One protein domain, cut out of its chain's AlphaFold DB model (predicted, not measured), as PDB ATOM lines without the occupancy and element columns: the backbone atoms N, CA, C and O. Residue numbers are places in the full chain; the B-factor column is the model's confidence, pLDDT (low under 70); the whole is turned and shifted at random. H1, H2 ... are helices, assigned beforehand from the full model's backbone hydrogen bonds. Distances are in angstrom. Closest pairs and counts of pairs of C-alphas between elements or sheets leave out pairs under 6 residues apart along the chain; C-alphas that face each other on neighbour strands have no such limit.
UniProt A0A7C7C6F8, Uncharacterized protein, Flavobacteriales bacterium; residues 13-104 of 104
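What this domain is: This is residues 13 to 104 of the 104 residues of an uncharacterized protein of Flavobacteriales bacterium (UniProt A0A7C7C6F8). Three helices, H1, H4 and H5, run side by side, with H4 touching both of the others, and a small head of H3 and H2 sits at one end, H3 crossing the last part of H1 and H2 lying beyond it. The outline is a rod, reaching from H2 at one end to the link between H4 and H5 at the other. The printed part has 92 residues with five named helices, H1 to H5 in chain order, and no named strand; its class is all helix. It is only just loose, close to compact, with a radius of gyration of the C-alphas of 15.0 A, and spans 48 by 22 by 16 A.

How they stand to each other: H1, residues 13 to 32, touches H3, residues 49 to 61, with residues 26 to 31 alone; the closest C-alphas, of Ile 27 and Tyr 55, are 5.3 A apart, and the lines are about perpendicular at 89 degrees. H2, residues 38 to 44, touches H3 about perpendicular at 80 degrees, closest at the C-alphas of Ser 42 and Pro 49, 5.5 A. H4, residues 64 to 81, touches H1 at a shallow tilt of 15 degrees, opposite ways, closest at the C-alphas of Ile 17 and Leu 74, 6.2 A. H4 and H5, residues 91 to 103, form a helical hairpin at a shallow tilt of 6 degrees, the closest C-alphas, of Ile 70 and Ile 102, 5.9 A apart. H2 is apart from H4 and H5. In H2 and H5 every O i to N i+4 pair is within hydrogen-bond range, against 14 of 16 in H1, 7 of 9 in H3 and 13 of 14 in H4.

Where its parts are: H1 begins at C-alpha 13 (150.051, 170.611, 139.968) and is 28.0 A long. H2 measures 9.9 A, H3 19.2 A and H4 26.0 A. H5, 18.5 A, ends at C-alpha 103 (148.222, 187.897, 142.062).

The domain as a whole: The farthest C-alphas, of Gln 39 and Thr 88, are 48.3 A apart. The printed part has no cut and no long link. Residues 86 to 87 are under 70 in pLDDT.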
ATOM      1  N   LEU A  13     149.584 169.622 140.936       81.19
ATOM      2  CA  LEU A  13     150.051 170.611 139.968       81.19
ATOM      3  C   LEU A  13     149.746 170.233 138.520       81.19
ATOM      4  O   LEU A  13     149.280 171.085 137.765       81.19
ATOM      5  N   ALA A  14     149.946 168.967 138.146       82.00
ATOM      6  CA  ALA A  14     149.679 168.494 136.789       82.00
ATOM      7  C   ALA A  14     148.194 168.629 136.409       82.00
ATOM      8  O   ALA A  14     147.871 168.734 135.229       82.00
ATOM      9  N   MET A  15     147.295 168.672 137.397       85.00
ATOM     10  CA  MET A  15     145.863 168.908 137.197       85.00
ATOM     11  C   MET A  15     145.487 170.394 137.305       85.00
ATOM     12  O   MET A  15     144.661 170.878 136.534       85.00
ATOM     13  N   ILE A  16     146.093 171.139 138.234       90.06
ATOM     14  CA  ILE A  16     145.772 172.554 138.483       90.06
ATOM     15  C   ILE A  16     146.285 173.456 137.354       90.06
ATOM     16  O   ILE A  16     145.576 174.370 136.930       90.06
ATOM     17  N   ILE A  17     147.498 173.215 136.846       92.12
ATOM     18  CA  ILE A  17     148.119 174.079 135.832       92.12
ATOM     19  C   ILE A  17     147.282 174.137 134.542       92.12
ATOM     20  O   ILE A  17     147.010 175.252 134.079       92.12
ATOM     21  N   PRO A  18     146.803 173.012 133.968       92.62
ATOM     22  CA  PRO A  18     145.904 173.047 132.816       92.62
ATOM     23  C   PRO A  18     144.597 173.800 133.083       92.62
ATOM     24  O   PRO A  18     144.148 174.553 132.221       92.62
ATOM     25  N   VAL A  19     144.010 173.658 134.279       94.19
ATOM     26  CA  VAL A  19     142.771 174.361 134.658       94.19
ATOM     27  C   VAL A  19     142.990 175.875 134.694       94.19
ATOM     28  O   VAL A  19     142.220 176.623 134.087       94.19
ATOM     29  N   LEU A  20     144.068 176.336 135.334       95.62
ATOM     30  CA  LEU A  20     144.437 177.755 135.350       95.62
ATOM     31  C   LEU A  20     144.725 178.269 133.936       95.62
ATOM     32  O   LEU A  20     144.238 179.330 133.549       95.62
ATOM     33  N   SER A  21     145.457 177.491 133.137       96.38
ATOM     34  CA  SER A  21     145.793 177.844 131.754       96.38
ATOM     35  C   SER A  21     144.535 178.009 130.897       96.38
ATOM     36  O   SER A  21     144.410 178.990 130.163       96.38
ATOM     37  N   ALA A  22     143.569 177.096 131.023       96.25
ATOM     38  CA  ALA A  22     142.290 177.174 130.325       96.25
ATOM     39  C   ALA A  22     141.467 178.395 130.764       96.25
ATOM     40  O   ALA A  22     140.909 179.100 129.920       96.25
ATOM     41  N   TYR A  23     141.430 178.690 132.066       96.69
ATOM     42  CA  TYR A  23     140.743 179.867 132.595       96.69
ATOM     43  C   TYR A  23     141.337 181.179 132.056       96.69
ATOM     44  O   TYR A  23     140.612 182.003 131.497       96.69
ATOM     45  N   PHE A  24     142.660 181.353 132.124       97.94
ATOM     46  CA  PHE A  24     143.319 182.551 131.593       97.94
ATOM     47  C   PHE A  24     143.247 182.642 130.065       97.94
ATOM     48  O   PHE A  24     143.139 183.744 129.529       97.94
ATOM     49  N   SER A  25     143.194 181.509 129.358       97.81
ATOM     50  CA  SER A  25     142.924 181.483 127.914       97.81
ATOM     51  C   SER A  25     141.538 182.037 127.587       97.81
ATOM     52  O   SER A  25     141.400 182.822 126.653       97.81
ATOM     53  N   ARG A  26     140.509 181.704 128.378       97.75
ATOM     54  CA  ARG A  26     139.160 182.271 128.204       97.75
ATOM     55  C   ARG A  26     139.143 183.783 128.434       97.75
ATOM     56  O   ARG A  26     138.522 184.493 127.648       97.75
ATOM     57  N   ILE A  27     139.864 184.279 129.443       97.94
ATOM     58  CA  ILE A  27     140.019 185.727 129.679       97.94
ATOM     59  C   ILE A  27     140.719 186.396 128.491       97.94
ATOM     60  O   ILE A  27     140.252 187.424 128.005       97.94
ATOM     61  N   PHE A  28     141.809 185.805 127.996       98.00
ATOM     62  CA  PHE A  28     142.560 186.335 126.859       98.00
ATOM     63  C   PHE A  28     141.700 186.414 125.592       98.00
ATOM     64  O   PHE A  28     141.657 187.451 124.932       98.00
ATOM     65  N   VAL A  29     140.943 185.352 125.293       97.69
ATOM     66  CA  VAL A  29     139.991 185.328 124.173       97.69
ATOM     67  C   VAL A  29     138.929 186.411 124.343       97.69
ATOM     68  O   VAL A  29     138.693 187.165 123.404       97.69
ATOM     69  N   TYR A  30     138.338 186.547 125.535       98.19
ATOM     70  CA  TYR A  30     137.356 187.598 125.821       98.19
ATOM     71  C   TYR A  30     137.923 189.005 125.564       98.19
ATOM     72  O   TYR A  30     137.267 189.845 124.946       98.19
ATOM     73  N   GLN A  31     139.167 189.261 125.977       97.25
ATOM     74  CA  GLN A  31     139.855 190.528 125.714       97.25
ATOM     75  C   GLN A  31     140.132 190.759 124.224       97.25
ATOM     76  O   GLN A  31     140.154 191.905 123.786       97.25
ATOM     77  N   GLY A  32     140.297 189.703 123.431       97.00
ATOM     78  CA  GLY A  32     140.477 189.795 121.982       97.00
ATOM     79  C   GLY A  32     139.188 190.037 121.187       97.00
ATOM     80  O   GLY A  32     139.264 190.351 120.001       97.00
ATOM     81  N   LEU A  33     138.004 189.907 121.799       97.25
ATOM     82  CA  LEU A  33     136.738 190.091 121.085       97.25
ATOM     83  C   LEU A  33     136.541 191.548 120.647       97.25
ATOM     84  O   LEU A  33     136.756 192.480 121.427       97.25
ATOM     85  N   LYS A  34     136.049 191.721 119.412       96.31
ATOM     86  CA  LYS A  34     135.644 193.022 118.858       96.31
ATOM     87  C   LYS A  34     134.432 193.597 119.597       96.31
ATOM     88  O   LYS A  34     134.438 194.769 119.957       96.31
ATOM     89  N   ASP A  35     133.414 192.768 119.824       96.19
ATOM     90  CA  ASP A  35     132.251 193.096 120.651       96.19
ATOM     91  C   ASP A  35     132.266 192.226 121.913       96.19
ATOM     92  O   ASP A  35     132.166 190.999 121.851       96.19
ATOM     93  N   ARG A  36     132.415 192.888 123.062       95.62
ATOM     94  CA  ARG A  36     132.504 192.268 124.390       95.62
ATOM     95  C   ARG A  36     131.181 192.306 125.159       95.62
ATOM     96  O   ARG A  36     131.168 191.997 126.355       95.62
ATOM     97  N   SER A  37     130.081 192.693 124.505       95.44
ATOM     98  CA  SER A  37     128.739 192.591 125.074       95.44
ATOM     99  C   SER A  37     128.436 191.144 125.462       95.44
ATOM    100  O   SER A  37     128.903 190.193 124.831       95.44
ATOM    101  N   GLN A  38     127.657 190.956 126.528       94.81
ATOM    102  CA  GLN A  38     127.416 189.627 127.092       94.81
ATOM    103  C   GLN A  38     126.835 188.646 126.061       94.81
ATOM    104  O   GLN A  38     127.229 187.483 126.033       94.81
ATOM    105  N   GLN A  39     125.916 189.117 125.215       95.06
ATOM    106  CA  GLN A  39     125.248 188.303 124.202       95.06
ATOM    107  C   GLN A  39     126.177 187.933 123.038       95.06
ATOM    108  O   GLN A  39     126.166 186.787 122.589       95.06
ATOM    109  N   SER A  40     126.976 188.878 122.537       96.75
ATOM    110  CA  SER A  40     127.921 188.603 121.449       96.75
ATOM    111  C   SER A  40     129.064 187.711 121.928       96.75
ATOM    112  O   SER A  40     129.410 186.738 121.260       96.75
ATOM    113  N   ALA A  41     129.598 187.979 123.121       97.38
ATOM    114  CA  ALA A  41     130.676 187.192 123.702       97.38
ATOM    115  C   ALA A  41     130.241 185.767 124.078       97.38
ATOM    116  O   ALA A  41     131.008 184.832 123.859       97.38
ATOM    117  N   SER A  42     129.015 185.560 124.581       96.88
ATOM    118  CA  SER A  42     128.517 184.212 124.905       96.88
ATOM    119  C   SER A  42     128.417 183.333 123.661       96.88
ATOM    120  O   SER A  42     128.843 182.178 123.693       96.88
ATOM    121  N   LYS A  43     127.951 183.908 122.545       96.31
ATOM    122  CA  LYS A  43     127.927 183.258 121.229       96.31
ATOM    123  C   LYS A  43     129.336 182.998 120.700       96.31
ATOM    124  O   LYS A  43     129.636 181.871 120.330       96.31
ATOM    125  N   ALA A  44     130.206 184.009 120.696       96.69
ATOM    126  CA  ALA A  44     131.560 183.894 120.150       96.69
ATOM    127  C   ALA A  44     132.435 182.888 120.917       96.69
ATOM    128  O   ALA A  44     133.270 182.210 120.327       96.69
ATOM    129  N   MET A  45     132.246 182.786 122.233       96.25
ATOM    130  CA  MET A  45     133.009 181.880 123.097       96.25
ATOM    131  C   MET A  45     132.297 180.544 123.349       96.25
ATOM    132  O   MET A  45     132.844 179.706 124.074       96.25
ATOM    133  N   SER A  46     131.096 180.345 122.797       96.12
ATOM    134  CA  SER A  46     130.247 179.168 123.026       96.12
ATOM    135  C   SER A  46     130.113 178.822 124.514       96.12
ATOM    136  O   SER A  46     130.391 177.699 124.938       96.12
ATOM    137  N   CYS A  47     129.759 179.809 125.340       94.31
ATOM    138  CA  CYS A  47     129.632 179.641 126.789       94.31
ATOM    139  C   CYS A  47     128.402 180.368 127.341       94.31
ATOM    140  O   CYS A  47     127.779 181.178 126.657       94.31
ATOM    141  N   SER A  48     128.024 180.061 128.586       95.38
ATOM    142  CA  SER A  48     126.849 180.677 129.202       95.38
ATOM    143  C   SER A  48     127.059 182.185 129.434       95.38
ATOM    144  O   SER A  48     128.182 182.624 129.694       95.38
ATOM    145  N   PRO A  49     125.986 182.998 129.420       93.56
ATOM    146  CA  PRO A  49     126.073 184.416 129.774       93.56
ATOM    147  C   PRO A  49     126.684 184.666 131.161       93.56
ATOM    148  O   PRO A  49     127.345 185.682 131.361       93.56
ATOM    149  N   TYR A  50     126.501 183.736 132.106       94.31
ATOM    150  CA  TYR A  50     127.116 183.793 133.433       94.31
ATOM    151  C   TYR A  50     128.642 183.679 133.358       94.31
ATOM    152  O   TYR A  50     129.329 184.551 133.879       94.31
ATOM    153  N   ALA A  51     129.170 182.704 132.611       93.50
ATOM    154  CA  ALA A  51     130.614 182.556 132.421       93.50
ATOM    155  C   ALA A  51     131.241 183.808 131.781       93.50
ATOM    156  O   ALA A  51     132.318 184.248 132.176       93.50
ATOM    157  N   VAL A  52     130.535 184.446 130.838       96.88
ATOM    158  CA  VAL A  52     130.983 185.713 130.243       96.88
ATOM    159  C   VAL A  52     131.085 186.834 131.279       96.88
ATOM    160  O   VAL A  52     132.019 187.627 131.206       96.88
ATOM    161  N   ARG A  53     130.167 186.917 132.254       96.44
ATOM    162  CA  ARG A  53     130.250 187.925 133.333       96.44
ATOM    163  C   ARG A  53     131.495 187.725 134.187       96.44
ATOM    164  O   ARG A  53     132.127 188.714 134.568       96.44
ATOM    165  N   ASP A  54     131.856 186.475 134.446       96.50
ATOM    166  CA  ASP A  54     133.058 186.142 135.207       96.50
ATOM    167  C   ASP A  54     134.315 186.540 134.427       96.50
ATOM    168  O   ASP A  54     135.187 187.219 134.971       96.50
ATOM    169  N   TYR A  55     134.377 186.228 133.127       97.19
ATOM    170  CA  TYR A  55     135.491 186.651 132.269       97.19
ATOM    171  C   TYR A  55     135.569 188.171 132.116       97.19
ATOM    172  O   TYR A  55     136.664 188.727 132.155       97.19
ATOM    173  N   ALA A  56     134.431 188.857 132.008       97.00
ATOM    174  CA  ALA A  56     134.372 190.315 131.944       97.00
ATOM    175  C   ALA A  56     134.898 190.968 133.227       97.00
ATOM    176  O   ALA A  56     135.631 191.954 133.166       97.00
ATOM    177  N   SER A  57     134.555 190.402 134.385       97.56
ATOM    178  CA  SER A  57     135.035 190.880 135.684       97.56
ATOM    179  C   SER A  57     136.534 190.624 135.841       97.56
ATOM    180  O   SER A  57     137.284 191.537 136.183       97.56
ATOM    181  N   ALA A  58     137.000 189.421 135.494       96.94
ATOM    182  CA  ALA A  58     138.417 189.073 135.540       96.94
ATOM    183  C   ALA A  58     139.259 189.909 134.563       96.94
ATOM    184  O   ALA A  58     140.356 190.342 134.911       96.94
ATOM    185  N   ALA A  59     138.738 190.219 133.373       97.00
ATOM    186  CA  ALA A  59     139.422 191.039 132.375       97.00
ATOM    187  C   ALA A  59     139.661 192.492 132.825       97.00
ATOM    188  O   ALA A  59     140.523 193.154 132.248       97.00
ATOM    189  N   ARG A  60     138.935 192.985 133.841       96.00
ATOM    190  CA  ARG A  60     139.194 194.291 134.476       96.00
ATOM    191  C   ARG A  60     140.382 194.252 135.439       96.00
ATOM    192  O   ARG A  60     141.021 195.275 135.644       96.00
ATOM    193  N   VAL A  61     140.663 193.087 136.021       96.38
ATOM    194  CA  VAL A  61     141.744 192.881 137.001       96.38
ATOM    195  C   VAL A  61     143.036 192.439 136.310       96.38
ATOM    196  O   VAL A  61     144.124 192.907 136.640       96.38
ATOM    197  N   TYR A  62     142.926 191.557 135.318       97.25
ATOM    198  CA  TYR A  62     144.059 190.987 134.598       97.25
ATOM    199  C   TYR A  62     144.159 191.595 133.205       97.25
ATOM    200  O   TYR A  62     143.501 191.126 132.287       97.25
ATOM    201  N   SER A  63     144.992 192.619 133.019       97.12
ATOM    202  CA  SER A  63     145.245 193.200 131.692       97.12
ATOM    203  C   SER A  63     145.871 192.186 130.725       97.12
ATOM    204  O   SER A  63     146.526 191.234 131.150       97.12
ATOM    205  N   THR A  64     145.731 192.397 129.415       97.31
ATOM    206  CA  THR A  64     146.288 191.496 128.387       97.31
ATOM    207  C   THR A  64     147.792 191.215 128.566       97.31
ATOM    208  O   THR A  64     148.173 190.043 128.519       97.31
ATOM    209  N   PRO A  65     148.658 192.207 128.880       97.56
ATOM    210  CA  PRO A  65     150.060 191.929 129.197       97.56
ATOM    211  C   PRO A  65     150.244 191.077 130.463       97.56
ATOM    212  O   PRO A  65     151.125 190.218 130.495       97.56
ATOM    213  N   LYS A  66     149.414 191.277 131.501       97.50
ATOM    214  CA  LYS A  66     149.451 190.462 132.728       97.50
ATOM    215  C   LYS A  66     149.056 189.014 132.432       97.50
ATOM    216  O   LYS A  66     149.771 188.108 132.845       97.50
ATOM    217  N   VAL A  67     148.002 188.791 131.646       98.00
ATOM    218  CA  VAL A  67     147.597 187.445 131.197       98.00
ATOM    219  C   VAL A  67     148.725 186.756 130.414       98.00
ATOM    220  O   VAL A  67     149.018 185.589 130.665       98.00
ATOM    221  N   GLY A  68     149.437 187.490 129.551       97.38
ATOM    222  CA  GLY A  68     150.625 186.979 128.857       97.38
ATOM    223  C   GLY A  68     151.733 186.497 129.806       97.38
ATOM    224  O   GLY A  68     152.269 185.404 129.629       97.38
ATOM    225  N   ARG A  69     152.044 187.271 130.855       98.12
ATOM    226  CA  ARG A  69     153.025 186.877 131.888       98.12
ATOM    227  C   ARG A  69     152.579 185.638 132.664       98.12
ATOM    228  O   ARG A  69     153.400 184.765 132.933       98.12
ATOM    229  N   ILE A  70     151.286 185.539 132.967       98.25
ATOM    230  CA  ILE A  70     150.703 184.398 133.681       98.25
ATOM    231  C   ILE A  70     150.924 183.088 132.918       98.25
ATOM    232  O   ILE A  70     151.303 182.095 133.537       98.25
ATOM    233  N   PHE A  71     150.794 183.076 131.587       98.00
ATOM    234  CA  PHE A  71     151.136 181.885 130.799       98.00
ATOM    235  C   PHE A  71     152.607 181.476 130.948       98.00
ATOM    236  O   PHE A  71     152.904 180.285 131.025       98.00
ATOM    237  N   GLY A  72     153.522 182.446 131.049       97.44
ATOM    238  CA  GLY A  72     154.929 182.186 131.364       97.44
ATOM    239  C   GLY A  72     155.098 181.516 132.729       97.44
ATOM    240  O   GLY A  72     155.740 180.473 132.826       97.44
ATOM    241  N   TYR A  73     154.447 182.048 133.767       96.94
ATOM    242  CA  TYR A  73     154.506 181.480 135.118       96.94
ATOM    243  C   TYR A  73     153.946 180.057 135.187       96.94
ATOM    244  O   TYR A  73     154.546 179.197 135.826       96.94
ATOM    245  N   LEU A  74     152.831 179.793 134.502       96.44
ATOM    246  CA  LEU A  74     152.224 178.462 134.431       96.44
ATOM    247  C   LEU A  74     153.121 177.462 133.686       96.44
ATOM    248  O   LEU A  74     153.250 176.318 134.116       96.44
ATOM    249  N   ARG A  75     153.795 177.896 132.614       94.69
ATOM    250  CA  ARG A  75     154.775 177.070 131.891       94.69
ATOM    251  C   ARG A  75     155.994 176.746 132.751       94.69
ATOM    252  O   ARG A  75     156.463 175.610 132.739       94.69
ATOM    253  N   ASP A  76     156.502 177.719 133.499       93.56
ATOM    254  CA  ASP A  76     157.618 177.496 134.421       93.56
ATOM    255  C   ASP A  76     157.227 176.543 135.555       93.56
ATOM    256  O   ASP A  76     158.012 175.666 135.918       93.56
ATOM    257  N   ALA A  77     156.005 176.667 136.081       92.38
ATOM    258  CA  ALA A  77     155.469 175.762 137.090       92.38
ATOM    259  C   ALA A  77     155.373 174.316 136.577       92.38
ATOM    260  O   ALA A  77     155.802 173.403 137.276       92.38
ATOM    261  N   ASP A  78     154.888 174.111 135.346       91.06
ATOM    262  CA  ASP A  78     154.772 172.782 134.721       91.06
ATOM    263  C   ASP A  78     156.142 172.130 134.498       91.06
ATOM    264  O   ASP A  78     156.328 170.934 134.728       91.06
ATOM    265  N   ARG A  79     157.145 172.921 134.099       91.06
ATOM    266  CA  ARG A  79     158.527 172.435 133.982       91.06
ATOM    267  C   ARG A  79     159.077 171.996 135.338       91.06
ATOM    268  O   ARG A  79     159.626 170.899 135.436       91.06
ATOM    269  N   LYS A  80     158.893 172.821 136.375       88.62
ATOM    270  CA  LYS A  80     159.346 172.519 137.740       88.62
ATOM    271  C   LYS A  80     158.646 171.284 138.315       88.62
ATOM    272  O   LYS A  80     159.329 170.428 138.865       88.62
ATOM    273  N   SER A  81     157.331 171.130 138.125       85.12
ATOM    274  CA  SER A  81     156.592 169.951 138.615       85.12
ATOM    275  C   SER A  81     157.007 168.651 137.920       85.12
ATOM    276  O   SER A  81     156.782 167.564 138.435       85.12
ATOM    277  N   LYS A  82     157.625 168.745 136.736       85.50
ATOM    278  CA  LYS A  82     158.221 167.612 136.008       85.50
ATOM    279  C   LYS A  82     159.691 167.371 136.378       85.50
ATOM    280  O   LYS A  82     160.367 166.602 135.701       85.50
ATOM    281  N   GLY A  83     160.205 168.048 137.407       81.81
ATOM    282  CA  GLY A  83     161.587 167.928 137.874       81.81
ATOM    283  C   GLY A  83     162.619 168.665 137.015       81.81
ATOM    284  O   GLY A  83     163.819 168.505 137.233       81.81
ATOM    285  N   GLN A  84     162.201 169.482 136.040       81.56
ATOM    286  CA  GLN A  84     163.145 170.234 135.211       81.56
ATOM    287  C   GLN A  84     163.612 171.500 135.934       81.56
ATOM    288  O   GLN A  84     162.813 172.374 136.266       81.56
ATOM    289  N   GLY A  85     164.926 171.638 136.113       70.12
ATOM    290  CA  GLY A  85     165.550 172.866 136.609       70.12
ATOM    291  C   GLY A  85     165.654 172.991 138.132       70.12
ATOM    292  O   GLY A  85     166.391 173.862 138.577       70.12
ATOM    293  N   ASN A  86     164.983 172.138 138.921       63.75
ATOM    294  CA  ASN A  86     165.317 171.905 140.335       63.75
ATOM    295  C   ASN A  86     164.545 170.697 140.909       63.75
ATOM    296  O   ASN A  86     163.324 170.756 141.017       63.75
ATOM    297  N   ALA A  87     165.234 169.622 141.305       63.88
ATOM    298  CA  ALA A  87     164.597 168.391 141.800       63.88
ATOM    299  C   ALA A  87     164.185 168.442 143.289       63.88
ATOM    300  O   ALA A  87     163.565 167.510 143.791       63.88
ATOM    301  N   THR A  88     164.549 169.507 144.010       76.25
ATOM    302  CA  THR A  88     164.393 169.611 145.473       76.25
ATOM    303  C   THR A  88     163.220 170.483 145.927       76.25
ATOM    304  O   THR A  88     162.950 170.557 147.124       76.25
ATOM    305  N   ILE A  89     162.512 171.149 145.009       81.56
ATOM    306  CA  ILE A  89     161.367 172.003 145.353       81.56
ATOM    307  C   ILE A  89     160.098 171.148 145.391       81.56
ATOM    308  O   ILE A  89     159.798 170.445 144.431       81.56
ATOM    309  N   SER A  90     159.329 171.241 146.476       84.94
ATOM    310  CA  SER A  90     158.053 170.533 146.585       84.94
ATOM    311  C   SER A  90     156.954 171.167 145.724       84.94
ATOM    312  O   SER A  90     156.909 172.387 145.529       84.94
ATOM    313  N   ASP A  91     155.996 170.350 145.286       82.94
ATOM    314  CA  ASP A  91     154.819 170.796 144.530       82.94
ATOM    315  C   ASP A  91     154.049 171.926 145.233       82.94
ATOM    316  O   ASP A  91     153.616 172.896 144.606       82.94
ATOM    317  N   GLY A  92     153.921 171.850 146.561       84.31
ATOM    318  CA  GLY A  92     153.265 172.892 147.351       84.31
ATOM    319  C   GLY A  92     153.972 174.248 147.250       84.31
ATOM    320  O   GLY A  92     153.315 175.288 147.152       84.31
ATOM    321  N   MET A  93     155.309 174.253 147.218       88.62
ATOM    322  CA  MET A  93     156.091 175.480 147.050       88.62
ATOM    323  C   MET A  93     155.956 176.048 145.637       88.62
ATOM    324  O   MET A  93     155.751 177.255 145.496       88.62
ATOM    325  N   ILE A  94     155.998 175.196 144.608       90.38
ATOM    326  CA  ILE A  94     155.800 175.614 143.210       90.38
ATOM    327  C   ILE A  94     154.415 176.250 143.041       90.38
ATOM    328  O   ILE A  94     154.298 177.325 142.449       90.38
ATOM    329  N   LEU A  95     153.364 175.634 143.596       88.88
ATOM    330  CA  LEU A  95     152.006 176.177 143.528       88.88
ATOM    331  C   LEU A  95     151.918 177.546 144.210       88.88
ATOM    332  O   LEU A  95     151.378 178.490 143.634       88.88
ATOM    333  N   ARG A  96     152.481 177.669 145.417       90.12
ATOM    334  CA  ARG A  96     152.474 178.921 146.185       90.12
ATOM    335  C   ARG A  96     153.205 180.043 145.453       90.12
ATOM    336  O   ARG A  96     152.673 181.147 145.360       90.12
ATOM    337  N   GLU A  97     154.387 179.756 144.908       92.94
ATOM    338  CA  GLU A  97     155.158 180.698 144.089       92.94
ATOM    339  C   GLU A  97     154.346 181.141 142.861       92.94
ATOM    340  O   GLU A  97     154.261 182.332 142.562       92.94
ATOM    341  N   THR A  98     153.706 180.193 142.173       93.81
ATOM    342  CA  THR A  98     152.917 180.458 140.962       93.81
ATOM    343  C   THR A  98     151.711 181.346 141.259       93.81
ATOM    344  O   THR A  98     151.505 182.344 140.571       93.81
ATOM    345  N   ILE A  99     150.946 181.044 142.312       93.12
ATOM    346  CA  ILE A  99     149.798 181.861 142.735       93.12
ATOM    347  C   ILE A  99     150.255 183.269 143.123       93.12
ATOM    348  O   ILE A  99     149.642 184.249 142.705       93.12
ATOM    349  N   PHE A 100     151.355 183.391 143.869       95.12
ATOM    350  CA  PHE A 100     151.900 184.693 144.245       95.12
ATOM    351  C   PHE A 100     152.263 185.540 143.016       95.12
ATOM    352  O   PHE A 100     151.924 186.720 142.965       95.12
ATOM    353  N   LYS A 101     152.886 184.940 141.994       95.12
ATOM    354  CA  LYS A 101     153.202 185.627 140.729       95.12
ATOM    355  C   LYS A 101     151.967 186.009 139.909       95.12
ATOM    356  O   LYS A 101     152.026 186.972 139.158       95.12
ATOM    357  N   ILE A 102     150.870 185.256 140.011       95.06
ATOM    358  CA  ILE A 102     149.607 185.577 139.329       95.06
ATOM    359  C   ILE A 102     148.925 186.791 139.977       95.06
ATOM    360  O   ILE A 102     148.365 187.633 139.272       95.06
ATOM    361  N   LEU A 103     148.942 186.866 141.311       91.94
ATOM    362  CA  LEU A 103     148.222 187.897 142.062       91.94
ATOM    363  C   LEU A 103     148.929 189.256 142.033       91.94
ATOM    364  O   LEU A 103     148.253 190.269 141.838       91.94
ATOM    365  N   ASN A 104     150.259 189.284 142.137       83.06
ATOM    366  CA  ASN A 104     151.055 190.515 142.007       83.06
ATOM    367  C   ASN A 104     151.168 190.968 140.543       83.06
ATOM    368  O   ASN A 104     151.064 192.180 140.273       83.06
TER     369      ASN A 104